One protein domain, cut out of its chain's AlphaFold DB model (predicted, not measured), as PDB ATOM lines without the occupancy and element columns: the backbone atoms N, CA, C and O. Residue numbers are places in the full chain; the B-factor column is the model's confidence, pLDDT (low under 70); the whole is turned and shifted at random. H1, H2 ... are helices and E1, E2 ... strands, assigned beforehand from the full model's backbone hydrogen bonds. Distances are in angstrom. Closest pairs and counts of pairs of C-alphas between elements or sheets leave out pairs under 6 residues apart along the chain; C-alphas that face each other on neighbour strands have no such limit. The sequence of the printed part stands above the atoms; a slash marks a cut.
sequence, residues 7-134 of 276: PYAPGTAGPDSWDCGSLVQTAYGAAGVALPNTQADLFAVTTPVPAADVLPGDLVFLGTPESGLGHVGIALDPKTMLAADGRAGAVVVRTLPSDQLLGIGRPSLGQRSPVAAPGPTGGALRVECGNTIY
ATOM      1  N   PRO A   7      -1.497  27.028 -59.414       68.88
ATOM      2  CA  PRO A   7      -0.245  26.941 -60.162       68.88
ATOM      3  C   PRO A   7       0.758  28.044 -59.814       68.88
ATOM      4  O   PRO A   7       0.388  29.200 -59.599       68.88
ATOM      5  N   TYR A   8       2.044  27.701 -59.828       78.81
ATOM      6  CA  TYR A   8       3.122  28.682 -59.859       78.81
ATOM      7  C   TYR A   8       3.447  29.045 -61.307       78.81
ATOM      8  O   TYR A   8       3.593  28.163 -62.155       78.81
ATOM      9  N   ALA A   9       3.630  30.334 -61.582       70.88
ATOM     10  CA  ALA A   9       4.244  30.783 -62.825       70.88
ATOM     11  C   ALA A   9       5.013  32.096 -62.600       70.88
ATOM     12  O   ALA A   9       4.441  33.039 -62.045       70.88
ATOM     13  N   PRO A  10       6.274  32.208 -63.065       73.25
ATOM     14  CA  PRO A  10       7.047  33.439 -62.925       73.25
ATOM     15  C   PRO A  10       6.336  34.640 -63.567       73.25
ATOM     16  O   PRO A  10       5.880  34.547 -64.709       73.25
ATOM     17  N   GLY A  11       6.278  35.768 -62.853       80.06
ATOM     18  CA  GLY A  11       5.710  37.026 -63.349       80.06
ATOM     19  C   GLY A  11       4.180  37.063 -63.408       80.06
ATOM     20  O   GLY A  11       3.628  37.855 -64.171       80.06
ATOM     21  N   THR A  12       3.491  36.201 -62.657       80.44
ATOM     22  CA  THR A  12       2.020  36.144 -62.619       80.44
ATOM     23  C   THR A  12       1.477  36.599 -61.267       80.44
ATOM     24  O   THR A  12       2.146  36.448 -60.248       80.44
ATOM     25  N   ALA A  13       0.270  37.176 -61.247       88.19
ATOM     26  CA  ALA A  13      -0.315  37.837 -60.071       88.19
ATOM     27  C   ALA A  13      -1.749  37.375 -59.744       88.19
ATOM     28  O   ALA A  13      -2.575  38.158 -59.279       88.19
ATOM     29  N   GLY A  14      -2.034  36.096 -59.993       84.06
ATOM     30  CA  GLY A  14      -3.309  35.458 -59.688       84.06
ATOM     31  C   GLY A  14      -4.480  35.881 -60.589       84.06
ATOM     32  O   GLY A  14      -4.336  36.748 -61.451       84.06
ATOM     33  N   PRO A  15      -5.663  35.264 -60.395       84.06
ATOM     34  CA  PRO A  15      -5.891  34.106 -59.525       84.06
ATOM     35  C   PRO A  15      -5.453  32.773 -60.161       84.06
ATOM     36  O   PRO A  15      -5.295  31.793 -59.436       84.06
ATOM     37  N   ASP A  16      -5.228  32.743 -61.478       78.06
ATOM     38  CA  ASP A  16      -4.962  31.509 -62.234       78.06
ATOM     39  C   ASP A  16      -3.560  30.932 -61.982       78.06
ATOM     40  O   ASP A  16      -3.352  29.725 -62.094       78.06
ATOM     41  N   SER A  17      -2.593  31.780 -61.626       74.56
ATOM     42  CA  SER A  17      -1.259  31.367 -61.190       74.56
ATOM     43  C   SER A  17      -0.564  32.467 -60.395       74.56
ATOM     44  O   SER A  17      -0.860  33.649 -60.571       74.56
ATOM     45  N   TRP A  18       0.392  32.082 -59.556       82.94
ATOM     46  CA  TRP A  18       1.107  32.997 -58.670       82.94
ATOM     47  C   TRP A  18       2.613  32.920 -58.882       82.94
ATOM     48  O   TRP A  18       3.177  31.836 -59.027       82.94
ATOM     49  N   ASP A  19       3.282  34.065 -58.821       86.62
ATOM     50  CA  ASP A  19       4.683  34.115 -58.422       86.62
ATOM     51  C   ASP A  19       4.781  34.389 -56.912       86.62
ATOM     52  O   ASP A  19       3.790  34.652 -56.224       86.62
ATOM     53  N   CYS A  20       5.974  34.251 -56.344       88.12
ATOM     54  CA  CYS A  20       6.121  34.313 -54.892       88.12
ATOM     55  C   CYS A  20       5.877  35.702 -54.296       88.12
ATOM     56  O   CYS A  20       5.392  35.805 -53.171       88.12
ATOM     57  N   GLY A  21       6.226  36.761 -55.025       92.38
ATOM     58  CA  GLY A  21       6.112  38.121 -54.531       92.38
ATOM     59  C   GLY A  21       4.687  38.632 -54.696       92.38
ATOM     60  O   GLY A  21       4.156  39.266 -53.786       92.38
ATOM     61  N   SER A  22       4.020  38.259 -55.791       91.50
ATOM     62  CA  SER A  22       2.611  38.553 -56.020       91.50
ATOM     63  C   SER A  22       1.700  37.816 -55.041       91.50
ATOM     64  O   SER A  22       0.767  38.428 -54.525       91.50
ATOM     65  N   LEU A  23       2.008  36.561 -54.681       94.25
ATOM     66  CA  LEU A  23       1.285  35.849 -53.621       94.25
ATOM     67  C   LEU A  23       1.324  36.641 -52.305       94.25
ATOM     68  O   LEU A  23       0.284  36.856 -51.679       94.25
ATOM     69  N   VAL A  24       2.514  37.102 -51.903       96.00
ATOM     70  CA  VAL A  24       2.703  37.912 -50.690       96.00
ATOM     71  C   VAL A  24       1.957  39.238 -50.799       96.00
ATOM     72  O   VAL A  24       1.176  39.578 -49.910       96.00
ATOM     73  N   GLN A  25       2.169  39.973 -51.892       95.00
ATOM     74  CA  GLN A  25       1.539  41.267 -52.122       95.00
ATOM     75  C   GLN A  25       0.017  41.161 -52.050       95.00
ATOM     76  O   GLN A  25      -0.623  41.971 -51.379       95.00
ATOM     77  N   THR A  26      -0.581  40.169 -52.708       93.94
ATOM     78  CA  THR A  26      -2.036  40.023 -52.725       93.94
ATOM     79  C   THR A  26      -2.582  39.549 -51.381       93.94
ATOM     80  O   THR A  26      -3.620  40.052 -50.949       93.94
ATOM     81  N   ALA A  27      -1.889  38.644 -50.679       93.94
ATOM     82  CA  ALA A  27      -2.298  38.207 -49.343       93.94
ATOM     83  C   ALA A  27      -2.349  39.380 -48.348       93.94
ATOM     84  O   ALA A  27      -3.332  39.544 -47.625       93.94
ATOM     85  N   TYR A  28      -1.327  40.238 -48.356       94.75
ATOM     86  CA  TYR A  28      -1.257  41.414 -47.487       94.75
ATOM     87  C   TYR A  28      -2.148  42.569 -47.942       94.75
ATOM     88  O   TYR A  28      -2.755  43.240 -47.104       94.75
ATOM     89  N   GLY A  29      -2.299  42.764 -49.253       93.81
ATOM     90  CA  GLY A  29      -3.217  43.751 -49.818       93.81
ATOM     91  C   GLY A  29      -4.667  43.489 -49.411       93.81
ATOM     92  O   GLY A  29      -5.386  44.427 -49.071       93.81
ATOM     93  N   ALA A  30      -5.077  42.217 -49.329       91.50
ATOM     94  CA  ALA A  30      -6.391  41.831 -48.809       91.50
ATOM     95  C   ALA A  30      -6.594  42.202 -47.325       91.50
ATOM     96  O   ALA A  30      -7.730  42.377 -46.886       91.50
ATOM     97  N   ALA A  31      -5.505  42.353 -46.567       90.31
ATOM     98  CA  ALA A  31      -5.499  42.812 -45.178       90.31
ATOM     99  C   ALA A  31      -5.222  44.326 -45.036       90.31
ATOM    100  O   ALA A  31      -5.014  44.810 -43.925       90.31
ATOM    101  N   GLY A  32      -5.201  45.083 -46.142       93.00
ATOM    102  CA  GLY A  32      -4.968  46.532 -46.139       93.00
ATOM    103  C   GLY A  32      -3.505  46.952 -45.955       93.00
ATOM    104  O   GLY A  32      -3.235  48.130 -45.728       93.00
ATOM    105  N   VAL A  33      -2.554  46.021 -46.062       92.88
ATOM    106  CA  VAL A  33      -1.118  46.307 -45.953       92.88
ATOM    107  C   VAL A  33      -0.517  46.386 -47.354       92.88
ATOM    108  O   VAL A  33      -0.395  45.382 -48.054       92.88
ATOM    109  N   ALA A  34      -0.128  47.590 -47.770       93.62
ATOM    110  CA  ALA A  34       0.503  47.808 -49.066       93.62
ATOM    111  C   ALA A  34       1.960  47.320 -49.051       93.62
ATOM    112  O   ALA A  34       2.790  47.828 -48.293       93.62
ATOM    113  N   LEU A  35       2.272  46.356 -49.916       94.88
ATOM    114  CA  LEU A  35       3.613  45.807 -50.092       94.88
ATOM    115  C   LEU A  35       4.048  45.867 -51.563       94.88
ATOM    116  O   LEU A  35       3.196  45.808 -52.459       94.88
ATOM    117  N   PRO A  36       5.359  45.980 -51.834       93.56
ATOM    118  CA  PRO A  36       5.883  45.838 -53.187       93.56
ATOM    119  C   PRO A  36       5.719  44.398 -53.701       93.56
ATOM    120  O   PRO A  36       5.397  43.486 -52.941       93.56
ATOM    121  N   ASN A  37       5.914  44.202 -55.005       85.31
ATOM    122  CA  ASN A  37       5.600  42.942 -55.683       85.31
ATOM    123  C   ASN A  37       6.787  41.983 -55.827       85.31
ATOM    124  O   ASN A  37       6.555  40.805 -56.059       85.31
ATOM    125  N   THR A  38       8.041  42.438 -55.732       88.00
ATOM    126  CA  THR A  38       9.205  41.555 -55.899       88.00
ATOM    127  C   THR A  38       9.764  41.102 -54.553       88.00
ATOM    128  O   THR A  38       9.719  41.833 -53.565       88.00
ATOM    129  N   GLN A  39      10.364  39.907 -54.510       91.00
ATOM    130  CA  GLN A  39      11.040  39.411 -53.304       91.00
ATOM    131  C   GLN A  39      12.147  40.358 -52.813       91.00
ATOM    132  O   GLN A  39      12.331  40.514 -51.608       91.00
ATOM    133  N   ALA A  40      12.861  41.007 -53.739       91.06
ATOM    134  CA  ALA A  40      13.938  41.934 -53.419       91.06
ATOM    135  C   ALA A  40      13.399  43.208 -52.765       91.06
ATOM    136  O   ALA A  40      13.918  43.628 -51.733       91.06
ATOM    137  N   ASP A  41      12.318  43.772 -53.304       93.62
ATOM    138  CA  ASP A  41      11.692  44.960 -52.726       93.62
ATOM    139  C   ASP A  41      11.047  44.645 -51.373       93.62
ATOM    140  O   ASP A  41      11.174  45.424 -50.429       93.62
ATOM    141  N   LEU A  42      10.410  43.475 -51.240       95.69
ATOM    142  CA  LEU A  42       9.869  42.987 -49.969       95.69
ATOM    143  C   LEU A  42      10.968  42.876 -48.905       95.69
ATOM    144  O   LEU A  42      10.791  43.352 -47.781       95.69
ATOM    145  N   PHE A  43      12.119  42.294 -49.255       95.94
ATOM    146  CA  PHE A  43      13.273  42.220 -48.359       95.94
ATOM    147  C   PHE A  43      13.782  43.615 -47.987       95.94
ATOM    148  O   PHE A  43      14.089  43.888 -46.822       95.94
ATOM    149  N   ALA A  44      13.855  44.513 -48.971       95.50
ATOM    150  CA  ALA A  44      14.384  45.854 -48.787       95.50
ATOM    151  C   ALA A  44      13.582  46.644 -47.749       95.50
ATOM    152  O   ALA A  44      14.180  47.304 -46.898       95.50
ATOM    153  N   VAL A  45      12.249  46.546 -47.782       95.38
ATOM    154  CA  VAL A  45      11.369  47.410 -46.981       95.38
ATOM    155  C   VAL A  45      10.830  46.771 -45.704       95.38
ATOM    156  O   VAL A  45      10.354  47.502 -44.842       95.38
ATOM    157  N   THR A  46      10.885  45.448 -45.528       95.62
ATOM    158  CA  THR A  46      10.342  44.813 -44.311       95.62
ATOM    159  C   THR A  46      11.270  44.940 -43.106       95.62
ATOM    160  O   THR A  46      12.495  44.888 -43.222       95.62
ATOM    161  N   THR A  47      10.673  45.112 -41.923       96.12
ATOM    162  CA  THR A  47      11.411  45.236 -40.660       96.12
ATOM    163  C   THR A  47      11.944  43.868 -40.217       96.12
ATOM    164  O   THR A  47      11.133  42.962 -40.026       96.12
ATOM    165  N   PRO A  48      13.267  43.684 -40.034       96.31
ATOM    166  CA  PRO A  48      13.833  42.394 -39.650       96.31
ATOM    167  C   PRO A  48      13.385  41.934 -38.262       96.31
ATOM    168  O   PRO A  48      13.290  42.746 -37.341       96.31
ATOM    169  N   VAL A  49      13.194  40.626 -38.098       95.75
ATOM    170  CA  VAL A  49      12.939  39.993 -36.796       95.75
ATOM    171  C   VAL A  49      13.885  38.807 -36.571       95.75
ATOM    172  O   VAL A  49      14.258  38.133 -37.536       95.75
ATOM    173  N   PRO A  50      14.308  38.535 -35.320       94.50
ATOM    174  CA  PRO A  50      15.084  37.341 -35.005       94.50
ATOM    175  C   PRO A  50      14.315  36.063 -35.354       94.50
ATOM    176  O   PRO A  50      13.108  35.980 -35.146       94.50
ATOM    177  N   ALA A  51      15.022  35.028 -35.819       89.75
ATOM    178  CA  ALA A  51      14.395  33.754 -36.181       89.75
ATOM    179  C   ALA A  51      13.659  33.081 -35.009       89.75
ATOM    180  O   ALA A  51      12.660  32.400 -35.214       89.75
ATOM    181  N   ALA A  52      14.128  33.304 -33.778       91.62
ATOM    182  CA  ALA A  52      13.472  32.820 -32.566       91.62
ATOM    183  C   ALA A  52      12.111  33.491 -32.299       91.62
ATOM    184  O   ALA A  52      11.280  32.910 -31.608       91.62
ATOM    185  N   ASP A  53      11.881  34.673 -32.874       95.50
ATOM    186  CA  ASP A  53      10.688  35.495 -32.657       95.50
ATOM    187  C   ASP A  53       9.714  35.436 -33.841       95.50
ATOM    188  O   ASP A  53       8.815  36.274 -33.935       95.50
ATOM    189  N   VAL A  54       9.902  34.487 -34.764       94.62
ATOM    190  CA  VAL A  54       9.040  34.321 -35.938       94.62
ATOM    191  C   VAL A  54       7.595  34.045 -35.523       94.62
ATOM    192  O   VAL A  54       7.312  33.198 -34.673       94.62
ATOM    193  N   LEU A  55       6.670  34.764 -36.149       95.88
ATOM    194  CA  LEU A  55       5.234  34.638 -35.946       95.88
ATOM    195  C   LEU A  55       4.526  34.331 -37.270       95.88
ATOM    196  O   LEU A  55       5.039  34.678 -38.338       95.88
ATOM    197  N   PRO A  56       3.324  33.729 -37.218       96.75
ATOM    198  CA  PRO A  56       2.485  33.583 -38.398       96.75
ATOM    199  C   PRO A  56       2.280  34.932 -39.099       96.75
ATOM    200  O   PRO A  56       1.958  35.937 -38.462       96.75
ATOM    201  N   GLY A  57       2.471  34.940 -40.413       95.12
ATOM    202  CA  GLY A  57       2.467  36.135 -41.246       95.12
ATOM    203  C   GLY A  57       3.866  36.610 -41.626       95.12
ATOM    204  O   GLY A  57       4.039  37.066 -42.745       95.12
ATOM    205  N   ASP A  58       4.886  36.469 -40.777       97.81
ATOM    206  CA  ASP A  58       6.216  36.998 -41.104       97.81
ATOM    207  C   ASP A  58       6.734  36.494 -42.461       97.81
ATOM    208  O   ASP A  58       6.574  35.328 -42.821       97.81
ATOM    209  N   LEU A  59       7.366  37.377 -43.231       97.62
ATOM    210  CA  LEU A  59       7.963  37.013 -44.507       97.62
ATOM    211  C   LEU A  59       9.280  36.297 -44.263       97.62
ATOM    212  O   LEU A  59      10.180  36.835 -43.619       97.62
ATOM    213  N   VAL A  60       9.403  35.102 -44.823       96.94
ATOM    214  CA  VAL A  60      10.618  34.294 -44.762       96.94
ATOM    215  C   VAL A  60      11.340  34.434 -46.091       96.94
ATOM    216  O   VAL A  60      10.799  34.069 -47.135       96.94
ATOM    217  N   PHE A  61      12.565  34.948 -46.042       95.81
ATOM    218  CA  PHE A  61      13.421  35.144 -47.204       95.81
ATOM    219  C   PHE A  61      14.477  34.046 -47.257       95.81
ATOM    220  O   PHE A  61      15.262  33.885 -46.317       95.81
ATOM    221  N   LEU A  62      14.494  33.298 -48.358       91.81
ATOM    222  CA  LEU A  62      15.395  32.165 -48.543       91.81
ATOM    223  C   LEU A  62      16.345  32.394 -49.714       91.81
ATOM    224  O   LEU A  62      16.019  33.109 -50.662       91.81
ATOM    225  N   GLY A  63      17.505  31.751 -49.671       87.81
ATOM    226  CA  GLY A  63      18.513  31.831 -50.715       87.81
ATOM    227  C   GLY A  63      19.776  31.040 -50.399       87.81
ATOM    228  O   GLY A  63      19.881  30.409 -49.350       87.81
ATOM    229  N   THR A  64      20.734  31.061 -51.322       81.69
ATOM    230  CA  THR A  64      22.017  30.347 -51.199       81.69
ATOM    231  C   THR A  64      23.185  31.258 -51.590       81.69
ATOM    232  O   THR A  64      22.957  32.271 -52.255       81.69
ATOM    233  N   PRO A  65      24.444  30.924 -51.249       77.81
ATOM    234  CA  PRO A  65      25.608  31.691 -51.709       77.81
ATOM    235  C   PRO A  65      25.682  31.856 -53.238       77.81
ATOM    236  O   PRO A  65      26.170  32.869 -53.739       77.81
ATOM    237  N   GLU A  66      25.179  30.880 -53.993       67.75
ATOM    238  CA  GLU A  66      25.209  30.856 -55.460       67.75
ATOM    239  C   GLU A  66      24.063  31.659 -56.096       67.75
ATOM    240  O   GLU A  66      24.189  32.140 -57.222       67.75
ATOM    241  N   SER A  67      22.944  31.817 -55.382       72.75
ATOM    242  CA  SER A  67      21.731  32.481 -55.881       72.75
ATOM    243  C   SER A  67      21.483  33.865 -55.267       72.75
ATOM    244  O   SER A  67      20.776  34.678 -55.857       72.75
ATOM    245  N   GLY A  68      22.079  34.174 -54.113       86.12
ATOM    246  CA  GLY A  68      21.644  35.311 -53.303       86.12
ATOM    247  C   GLY A  68      20.207  35.099 -52.824       86.12
ATOM    248  O   GLY A  68      19.801  33.968 -52.560       86.12
ATOM    249  N   LEU A  69      19.423  36.174 -52.717       90.44
ATOM    250  CA  LEU A  69      17.995  36.085 -52.418       90.44
ATOM    251  C   LEU A  69      17.249  35.324 -53.522       90.44
ATOM    252  O   LEU A  69      17.104  35.811 -54.641       90.44
ATOM    253  N   GLY A  70      16.752  34.142 -53.159       87.75
ATOM    254  CA  GLY A  70      16.171  33.150 -54.054       87.75
ATOM    255  C   GLY A  70      14.652  33.042 -54.002       87.75
ATOM    256  O   GLY A  70      14.023  32.670 -54.990       87.75
ATOM    257  N   HIS A  71      14.054  33.316 -52.844       91.50
ATOM    258  CA  HIS A  71      12.649  33.019 -52.601       91.50
ATOM    259  C   HIS A  71      12.071  33.836 -51.444       91.50
ATOM    260  O   HIS A  71      12.799  34.267 -50.547       91.50
ATOM    261  N   VAL A  72      10.747  33.990 -51.439       95.88
ATOM    262  CA  VAL A  72       9.979  34.531 -50.317       95.88
ATOM    263  C   VAL A  72       8.690  33.734 -50.125       95.88
ATOM    264  O   VAL A  72       8.100  33.241 -51.086       95.88
ATOM    265  N   GLY A  73       8.233  33.637 -48.882       95.31
ATOM    266  CA  GLY A  73       6.876  33.205 -48.555       95.31
ATOM    267  C   GLY A  73       6.459  33.673 -47.166       95.31
ATOM    268  O   GLY A  73       7.168  34.451 -46.531       95.31
ATOM    269  N   ILE A  74       5.299  33.209 -46.714       96.81
ATOM    270  CA  ILE A  74       4.625  33.667 -45.496       96.81
ATOM    271  C   ILE A  74       4.744  32.574 -44.434       96.81
ATOM    272  O   ILE A  74       4.271  31.458 -44.652       96.81
ATOM    273  N   ALA A  75       5.358  32.874 -43.292       96.00
ATOM    274  CA  ALA A  75       5.444  31.954 -42.165       96.00
ATOM    275  C   ALA A  75       4.036  31.574 -41.688       96.00
ATOM    276  O   ALA A  75       3.180  32.438 -41.494       96.00
ATOM    277  N   LEU A  76       3.798  30.283 -41.484       93.44
ATOM    278  CA  LEU A  76       2.590  29.785 -40.818       93.44
ATOM    279  C   LEU A  76       2.882  29.435 -39.361       93.44
ATOM    280  O   LEU A  76       2.019  29.584 -38.502       93.44
ATOM    281  N   ASP A  77       4.112  29.000 -39.095       91.38
ATOM    282  CA  ASP A  77       4.664  28.697 -37.782       91.38
ATOM    283  C   ASP A  77       6.213  28.730 -37.869       91.38
ATOM    284  O   ASP A  77       6.757  28.947 -38.956       91.38
ATOM    285  N   PRO A  78       6.963  28.503 -36.772       88.62
ATOM    286  CA  PRO A  78       8.431  28.537 -36.797       88.62
ATOM    287  C   PRO A  78       9.129  27.489 -37.675       88.62
ATOM    288  O   PRO A  78      10.353  27.497 -37.787       88.62
ATOM    289  N   LYS A  79       8.387  26.541 -38.245       85.56
ATOM    290  CA  LYS A  79       8.893  25.430 -39.053       85.56
ATOM    291  C   LYS A  79       8.291  25.395 -40.446       85.56
ATOM    292  O   LYS A  79       8.847  24.687 -41.284       85.56
ATOM    293  N   THR A  80       7.190  26.093 -40.715       88.12
ATOM    294  CA  THR A  80       6.488  26.009 -42.000       88.12
ATOM    295  C   THR A  80       6.136  27.371 -42.592       88.12
ATOM    296  O   THR A  80       5.924  28.359 -41.889       88.12
ATOM    297  N   MET A  81       6.064  27.413 -43.922       93.81
ATOM    298  CA  MET A  81       5.637  28.580 -44.692       93.81
ATOM    299  C   MET A  81       4.689  28.192 -45.821       93.81
ATOM    300  O   MET A  81       4.796  27.100 -46.385       93.81
ATOM    301  N   LEU A  82       3.818  29.129 -46.185       93.38
ATOM    302  CA  LEU A  82       3.081  29.142 -47.440       93.38
ATOM    303  C   LEU A  82       3.903  29.888 -48.494       93.38
ATOM    304  O   LEU A  82       4.329  31.021 -48.255       93.38
ATOM    305  N   ALA A  83       4.103  29.292 -49.666       91.06
ATOM    306  CA  ALA A  83       4.843  29.940 -50.744       91.06
ATOM    307  C   ALA A  83       4.386  29.472 -52.127       91.06
ATOM    308  O   ALA A  83       4.059  28.301 -52.301       91.06
ATOM    309  N   ALA A  84       4.410  30.375 -53.113       85.12
ATOM    310  CA  ALA A  84       4.356  30.005 -54.526       85.12
ATOM    311  C   ALA A  84       5.754  29.518 -54.928       85.12
ATOM    312  O   ALA A  84       6.660  30.326 -55.137       85.12
ATOM    313  N   ASP A  85       5.941  28.200 -54.933       75.31
ATOM    314  CA  ASP A  85       7.252  27.565 -55.039       75.31
ATOM    315  C   ASP A  85       7.474  27.035 -56.458       75.31
ATOM    316  O   ASP A  85       6.782  26.116 -56.908       75.31
ATOM    317  N   GLY A  86       8.472  27.593 -57.150       63.75
ATOM    318  CA  GLY A  86       8.869  27.139 -58.479       63.75
ATOM    319  C   GLY A  86       9.262  25.662 -58.537       63.75
ATOM    320  O   GLY A  86       8.904  24.994 -59.503       63.75
ATOM    321  N   ARG A  87       9.882  25.111 -57.480       59.66
ATOM    322  CA  ARG A  87      10.237  23.678 -57.409       59.66
ATOM    323  C   ARG A  87       9.013  22.780 -57.295       59.66
ATOM    324  O   ARG A  87       9.026  21.647 -57.768       59.66
ATOM    325  N   ALA A  88       7.966  23.262 -56.628       59.84
ATOM    326  CA  ALA A  88       6.714  22.526 -56.486       59.84
ATOM    327  C   ALA A  88       5.758  22.756 -57.667       59.84
ATOM    328  O   ALA A  88       4.801  21.999 -57.830       59.84
ATOM    329  N   GLY A  89       5.982  23.804 -58.469       62.41
ATOM    330  CA  GLY A  89       5.084  24.221 -59.546       62.41
ATOM    331  C   GLY A  89       3.730  24.748 -59.052       62.41
ATOM    332  O   GLY A  89       2.798  24.874 -59.845       62.41
ATOM    333  N   ALA A  90       3.599  25.051 -57.758       72.00
ATOM    334  CA  ALA A  90       2.340  25.433 -57.129       72.00
ATOM    335  C   ALA A  90       2.554  26.260 -55.855       72.00
ATOM    336  O   ALA A  90       3.647  26.320 -55.288       72.00
ATOM    337  N   VAL A  91       1.468  26.853 -55.366       79.56
ATOM    338  CA  VAL A  91       1.383  27.391 -54.009       79.56
ATOM    339  C   VAL A  91       1.247  26.235 -53.022       79.56
ATOM    340  O   VAL A  91       0.257  25.503 -53.043       79.56
ATOM    341  N   VAL A  92       2.230  26.077 -52.139       75.69
ATOM    342  CA  VAL A  92       2.327  24.943 -51.210       75.69
ATOM    343  C   VAL A  92       2.640  25.389 -49.789       75.69
ATOM    344  O   VAL A  92       3.219  26.452 -49.561       75.69
ATOM    345  N   VAL A  93       2.289  24.533 -48.830       87.12
ATOM    346  CA  VAL A  93       2.856  24.583 -47.481       87.12
ATOM    347  C   VAL A  93       4.106  23.717 -47.461       87.12
ATOM    348  O   VAL A  93       4.059  22.548 -47.844       87.12
ATOM    349  N   ARG A  94       5.223  24.280 -47.007       79.69
ATOM    350  CA  ARG A  94       6.508  23.580 -46.939       79.69
ATOM    351  C   ARG A  94       7.231  23.854 -45.632       79.69
ATOM    352  O   ARG A  94       7.026  24.885 -44.997       79.69
ATOM    353  N   THR A  95       8.117  22.937 -45.259       82.12
ATOM    354  CA  THR A  95       9.051  23.136 -44.148       82.12
ATOM    355  C   THR A  95      10.105  24.182 -44.514       82.12
ATOM    356  O   THR A  95      10.583  24.209 -45.652       82.12
ATOM    357  N   LEU A  96      10.470  25.020 -43.543       78.19
ATOM    358  CA  LEU A  96      11.537  26.010 -43.641       78.19
ATOM    359  C   LEU A  96      12.909  25.315 -43.709       78.19
ATOM    360  O   LEU A  96      13.286  24.633 -42.753       78.19
ATOM    361  N   PRO A  97      13.676  25.479 -44.800       74.56
ATOM    362  CA  PRO A  97      15.052  24.998 -44.869       74.56
ATOM    363  C   PRO A  97      15.968  25.930 -44.063       74.56
ATOM    364  O   PRO A  97      16.254  27.053 -44.480       74.56
ATOM    365  N   SER A  98      16.419  25.485 -42.887       76.12
ATOM    366  CA  SER A  98      17.242  26.304 -41.980       76.12
ATOM    367  C   SER A  98      18.591  26.713 -42.577       76.12
ATOM    368  O   SER A  98      19.140  27.743 -42.206       76.12
ATOM    369  N   ASP A  99      19.123  25.910 -43.496       79.62
ATOM    370  CA  ASP A  99      20.377  26.135 -44.222       79.62
ATOM    371  C   ASP A  99      20.267  27.201 -45.326       79.62
ATOM    372  O   ASP A  99      21.287  27.668 -45.824       79.62
ATOM    373  N   GLN A 100      19.047  27.602 -45.696       86.06
ATOM    374  CA  GLN A 100      18.782  28.573 -46.765       86.06
ATOM    375  C   GLN A 100      18.151  29.866 -46.237       86.06
ATOM    376  O   GLN A 100      17.753  30.720 -47.025       86.06
ATOM    377  N   LEU A 101      18.014  30.028 -44.918       92.19
ATOM    378  CA  LEU A 101      17.389  31.207 -44.327       92.19
ATOM    379  C   LEU A 101      18.314  32.427 -44.419       92.19
ATOM    380  O   LEU A 101      19.343  32.487 -43.751       92.19
ATOM    381  N   LEU A 102      17.911  33.430 -45.202       92.94
ATOM    382  CA  LEU A 102      18.620  34.710 -45.299       92.94
ATOM    383  C   LEU A 102      18.091  35.749 -44.311       92.94
ATOM    384  O   LEU A 102      18.828  36.637 -43.886       92.94
ATOM    385  N   GLY A 103      16.810  35.664 -43.956       94.88
ATOM    386  CA  GLY A 103      16.214  36.564 -42.983       94.88
ATOM    387  C   GLY A 103      14.708  36.404 -42.863       94.88
ATOM    388  O   GLY A 103      14.060  35.736 -43.669       94.88
ATOM    389  N   ILE A 104      14.163  37.058 -41.841       97.00
ATOM    390  CA  ILE A 104      12.726  37.145 -41.596       97.00
ATOM    391  C   ILE A 104      12.362  38.621 -41.482       97.00
ATOM    392  O   ILE A 104      13.029  39.367 -40.763       97.00
ATOM    393  N   GLY A 105      11.329  39.045 -42.205       97.06
ATOM    394  CA  GLY A 105      10.810  40.408 -42.170       97.06
ATOM    395  C   GLY A 105       9.358  40.431 -41.718       97.06
ATOM    396  O   GLY A 105       8.558  39.627 -42.176       97.06
ATOM    397  N   ARG A 106       8.995  41.373 -40.848       97.38
ATOM    398  CA  ARG A 106       7.637  41.533 -40.323       97.38
ATOM    399  C   ARG A 106       6.956  42.763 -40.930       97.38
ATOM    400  O   ARG A 106       7.264  43.885 -40.521       97.38
ATOM    401  N   PRO A 107       6.003  42.590 -41.866       94.44
ATOM    402  CA  PRO A 107       5.278  43.706 -42.479       94.44
ATOM    403  C   PRO A 107       4.481  44.567 -41.491       94.44
ATOM    404  O   PRO A 107       4.321  45.765 -41.709       94.44
ATOM    405  N   SER A 108       3.999  43.983 -40.390       89.44
ATOM    406  CA  SER A 108       3.171  44.686 -39.399       89.44
ATOM    407  C   SER A 108       3.938  45.686 -38.524       89.44
ATOM    408  O   SER A 108       3.305  46.499 -37.857       89.44
ATOM    409  N   LEU A 109       5.276  45.677 -38.545       90.19
ATOM    410  CA  LEU A 109       6.105  46.664 -37.835       90.19
ATOM    411  C   LEU A 109       6.373  47.933 -38.661       90.19
ATOM    412  O   LEU A 109       7.144  48.792 -38.239       90.19
ATOM    413  N   GLY A 110       5.735  48.065 -39.826       84.00
ATOM    414  CA  GLY A 110       5.977  49.159 -40.758       84.00
ATOM    415  C   GLY A 110       7.194  48.917 -41.652       84.00
ATOM    416  O   GLY A 110       7.953  47.956 -41.484       84.00
ATOM    417  N   GLN A 111       7.343  49.793 -42.645       88.75
ATOM    418  CA  GLN A 111       8.420  49.716 -43.625       88.75
ATOM    419  C   GLN A 111       9.653  50.485 -43.145       88.75
ATOM    420  O   GLN A 111       9.550  51.622 -42.684       88.75
ATOM    421  N   ARG A 112      10.829  49.870 -43.280       92.12
ATOM    422  CA  ARG A 112      12.121  50.523 -43.034       92.12
ATOM    423  C   ARG A 112      12.608  51.278 -44.271       92.12
ATOM    424  O   ARG A 112      12.120  51.063 -45.381       92.12
ATOM    425  N   SER A 113      13.641  52.102 -44.093       92.44
ATOM    426  CA  SER A 113      14.436  52.589 -45.222       92.44
ATOM    427  C   SER A 113      14.980  51.400 -46.033       92.44
ATOM    428  O   SER A 113      15.496  50.461 -45.417       92.44
ATOM    429  N   PRO A 114      14.879  51.423 -47.376       92.31
ATOM    430  CA  PRO A 114      15.280  50.299 -48.214       92.31
ATOM    431  C   PRO A 114      16.735  49.881 -47.992       92.31
ATOM    432  O   PRO A 114      17.630  50.724 -47.939       92.31
ATOM    433  N   VAL A 115      16.973  48.572 -47.927       92.25
ATOM    434  CA  VAL A 115      18.320  47.986 -47.958       92.25
ATOM    435  C   VAL A 115      18.466  47.049 -49.150       92.25
ATOM    436  O   VAL A 115      17.490  46.454 -49.603       92.25
ATOM    437  N   ALA A 116      19.689  46.886 -49.646       90.38
ATOM    438  CA  ALA A 116      19.954  45.942 -50.723       90.38
ATOM    439  C   ALA A 116      19.652  44.500 -50.279       90.38
ATOM    440  O   ALA A 116      20.046  44.078 -49.189       90.38
ATOM    441  N   ALA A 117      18.977  43.743 -51.143       88.94
ATOM    442  CA  ALA A 117      18.830  42.306 -50.968       88.94
ATOM    443  C   ALA A 117      20.190  41.596 -51.144       88.94
ATOM    444  O   ALA A 117      21.002  42.050 -51.958       88.94
ATOM    445  N   PRO A 118      20.452  40.486 -50.426       87.75
ATOM    446  CA  PRO A 118      21.669  39.703 -50.608       87.75
ATOM    447  C   PRO A 118      21.825  39.244 -52.064       87.75
ATOM    448  O   PRO A 118      20.933  38.596 -52.615       87.75
ATOM    449  N   GLY A 119      22.955  39.586 -52.681       82.00
ATOM    450  CA  GLY A 119      23.335  39.099 -54.007       82.00
ATOM    451  C   GLY A 119      24.142  37.795 -53.939       82.00
ATOM    452  O   GLY A 119      24.624  37.432 -52.864       82.00
ATOM    453  N   PRO A 120      24.313  37.090 -55.069       78.12
ATOM    454  CA  PRO A 120      25.152  35.898 -55.140       78.12
ATOM    455  C   PRO A 120      26.635  36.246 -54.946       78.12
ATOM    456  O   PRO A 120      27.120  37.260 -55.449       78.12
ATOM    457  N   THR A 121      27.374  35.378 -54.257       71.38
ATOM    458  CA  THR A 121      28.815  35.534 -53.984       71.38
ATOM    459  C   THR A 121      29.693  34.541 -54.761       71.38
ATOM    460  O   THR A 121      30.914  34.673 -54.731       71.38
ATOM    461  N   GLY A 122      29.103  33.560 -55.463       53.50
ATOM    462  CA  GLY A 122      29.799  32.414 -56.084       53.50
ATOM    463  C   GLY A 122      29.666  32.263 -57.609       53.50
ATOM    464  O   GLY A 122      29.801  31.155 -58.115       53.50
ATOM    465  N   GLY A 123      29.399  33.348 -58.343       54.47
ATOM    466  CA  GLY A 123      28.970  33.295 -59.749       54.47
ATOM    467  C   GLY A 123      27.444  33.268 -59.821       54.47
ATOM    468  O   GLY A 123      26.807  32.407 -59.229       54.47
ATOM    469  N   ALA A 124      26.848  34.275 -60.463       55.56
ATOM    470  CA  ALA A 124      25.410  34.507 -60.379       55.56
ATOM    471  C   ALA A 124      24.626  33.454 -61.172       55.56
ATOM    472  O   ALA A 124      24.596  33.487 -62.403       55.56
ATOM    473  N   LEU A 125      23.966  32.541 -60.461       56.00
ATOM    474  CA  LEU A 125      22.933  31.692 -61.044       56.00
ATOM    475  C   LEU A 125      21.719  32.551 -61.391       56.00
ATOM    476  O   LEU A 125      21.374  33.471 -60.646       56.00
ATOM    477  N   ARG A 126      21.059  32.275 -62.522       57.25
ATOM    478  CA  ARG A 126      19.773  32.929 -62.793       57.25
ATOM    479  C   ARG A 126      18.780  32.373 -61.774       57.25
ATOM    480  O   ARG A 126      18.705  31.171 -61.565       57.25
ATOM    481  N   VAL A 127      18.044  33.241 -61.105       57.62
ATOM    482  CA  VAL A 127      17.099  32.833 -60.065       57.62
ATOM    483  C   VAL A 127      15.696  33.120 -60.560       57.62
ATOM    484  O   VAL A 127      15.385  34.250 -60.935       57.62
ATOM    485  N   GLU A 128      14.853  32.098 -60.542       64.25
ATOM    486  CA  GLU A 128      13.403  32.264 -60.529       64.25
ATOM    487  C   GLU A 128      12.921  32.037 -59.101       64.25
ATOM    488  O   GLU A 128      13.569  31.366 -58.308       64.25
ATOM    489  N   CYS A 129      11.825  32.658 -58.691       67.50
ATOM    490  CA  CYS A 129      11.511  32.648 -57.273       67.50
ATOM    491  C   CYS A 129      11.195  31.238 -56.742       67.50
ATOM    492  O   CYS A 129      10.286  30.585 -57.252       67.50
ATOM    493  N   GLY A 130      11.914  30.794 -55.706       58.66
ATOM    494  CA  GLY A 130      11.856  29.410 -55.208       58.66
ATOM    495  C   GLY A 130      12.763  28.455 -55.973       58.66
ATOM    496  O   GLY A 130      12.833  27.280 -55.626       58.66
ATOM    497  N   ASN A 131      13.480  28.957 -56.981       56.06
ATOM    498  CA  ASN A 131      14.102  28.152 -58.008       56.06
ATOM    499  C   ASN A 131      15.474  28.673 -58.465       56.06
ATOM    500  O   ASN A 131      15.627  29.779 -58.981       56.06
ATOM    501  N   THR A 132      16.507  27.855 -58.308       54.03
ATOM    502  CA  THR A 132      17.868  28.236 -58.690       54.03
ATOM    503  C   THR A 132      18.184  27.615 -60.043       54.03
ATOM    504  O   THR A 132      18.376  26.408 -60.124       54.03
ATOM    505  N   ILE A 133      18.277  28.430 -61.097       48.94
ATOM    506  CA  ILE A 133      18.639  27.957 -62.436       48.94
ATOM    507  C   ILE A 133      20.158  27.770 -62.470       48.94
ATOM    508  O   ILE A 133      20.925  28.723 -62.648       48.94
ATOM    509  N   TYR A 134      20.593  26.529 -62.272       38.94
ATOM    510  CA  TYR A 134      21.993  26.141 -62.412       38.94
ATOM    511  C   TYR A 134      22.399  26.129 -63.900       38.94
ATOM    512  O   TYR A 134      21.653  25.593 -64.723       38.94
TER     513      TYR A 134
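This is residues 7 to 134 of the 276 residues of the protein "NlpC/P60 domain-containing protein" of Blastococcus sp. AZ43 (UniProt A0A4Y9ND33). A strongly twisted sheet of six strands curls round the short helix H2, and the longer helix H1 packs on the same face, over E3. The hairpin E7-E8 lies beyond this body, near the beginning of E3, and residues 7 to 19 wind past H1 with no named element. The printed part has 128 residues, with two named helices and eight named strands in the order H1 H2 E1 E2 E3 E4 E5 E6 E7 E8. The large sheet runs E1 E6 E2 E3 E4 E5, antiparallel from E6 to E5, and the class is mixed, helices and strands. The whole is compact, with a radius of gyration of the C-alphas of 13.3 A, and rounded, spanning 37 by 33 by 27 A.

E2, residues 59 to 64, E3, residues 68 to 77, E4, residues 80 to 85, and E5, residues 90 to 95, form a meander, each strand the antiparallel neighbour of the one before. In the hairpin E2 and E3, N 62 and O 71 are 2.9 A apart. E3 bends by 62 degrees at residue 74 and its pairing is staggered: residues 68 to 74 pair with E2, residues 74 to 77 with E4. In the hairpin E3 and E4, N 74 and O 82 are 2.8 A apart; in the hairpin E4 and E5, N 92 and O 83 are 2.9 A apart. E6, residues 101 to 111, is antiparallel to E2, with N 59 and O 105 2.8 A apart, and bends by 100 degrees at residue 108. E1, residues 46 to 48, meets E6 only at a point, where C-alphas 48 and 105 face each other at 4.4 A. H1, residues 20 to 29, is on the sheet at a height of 7.1 A, over E3; its closest C-alphas to E4 are those of Cys 20 and Ala 84, 4.7 A. H2, residues 39 to 45, is on the same face; its closest C-alphas to E6 are those of Val 45 and Gln 111, 5.0 A. The helices only just touch, with 3 pairs of C-alphas within 8 A. In both, every O i to N i+4 pair is within hydrogen-bond range. E7, residues 126 to 128, and E8, residues 131 to 133, form a hairpin, with N 128 and O 131 2.9 A apart; the closest C-alphas of E7 and E3 are those of Val 127 and Gly 70, 6.1 A.

H1 begins at C-alpha 20, (6.121, 34.313, -54.892), and measures 14.2 A; H2 measures 10.2 A. E3 measures 23.9 A, E6 20.6 A and E2 16.9 A. E8 ends at C-alpha 133, (18.639, 27.957, -62.436).

The C-alphas farthest apart, of Gly 32 and Gly 123, are 38.9 A apart. The printed part has no cut, and the link E6 to E7 is long. Mean pLDDT of the printed part is 84.4; residues 7, 66, 86 to 89 and 122 to 134 are under 70.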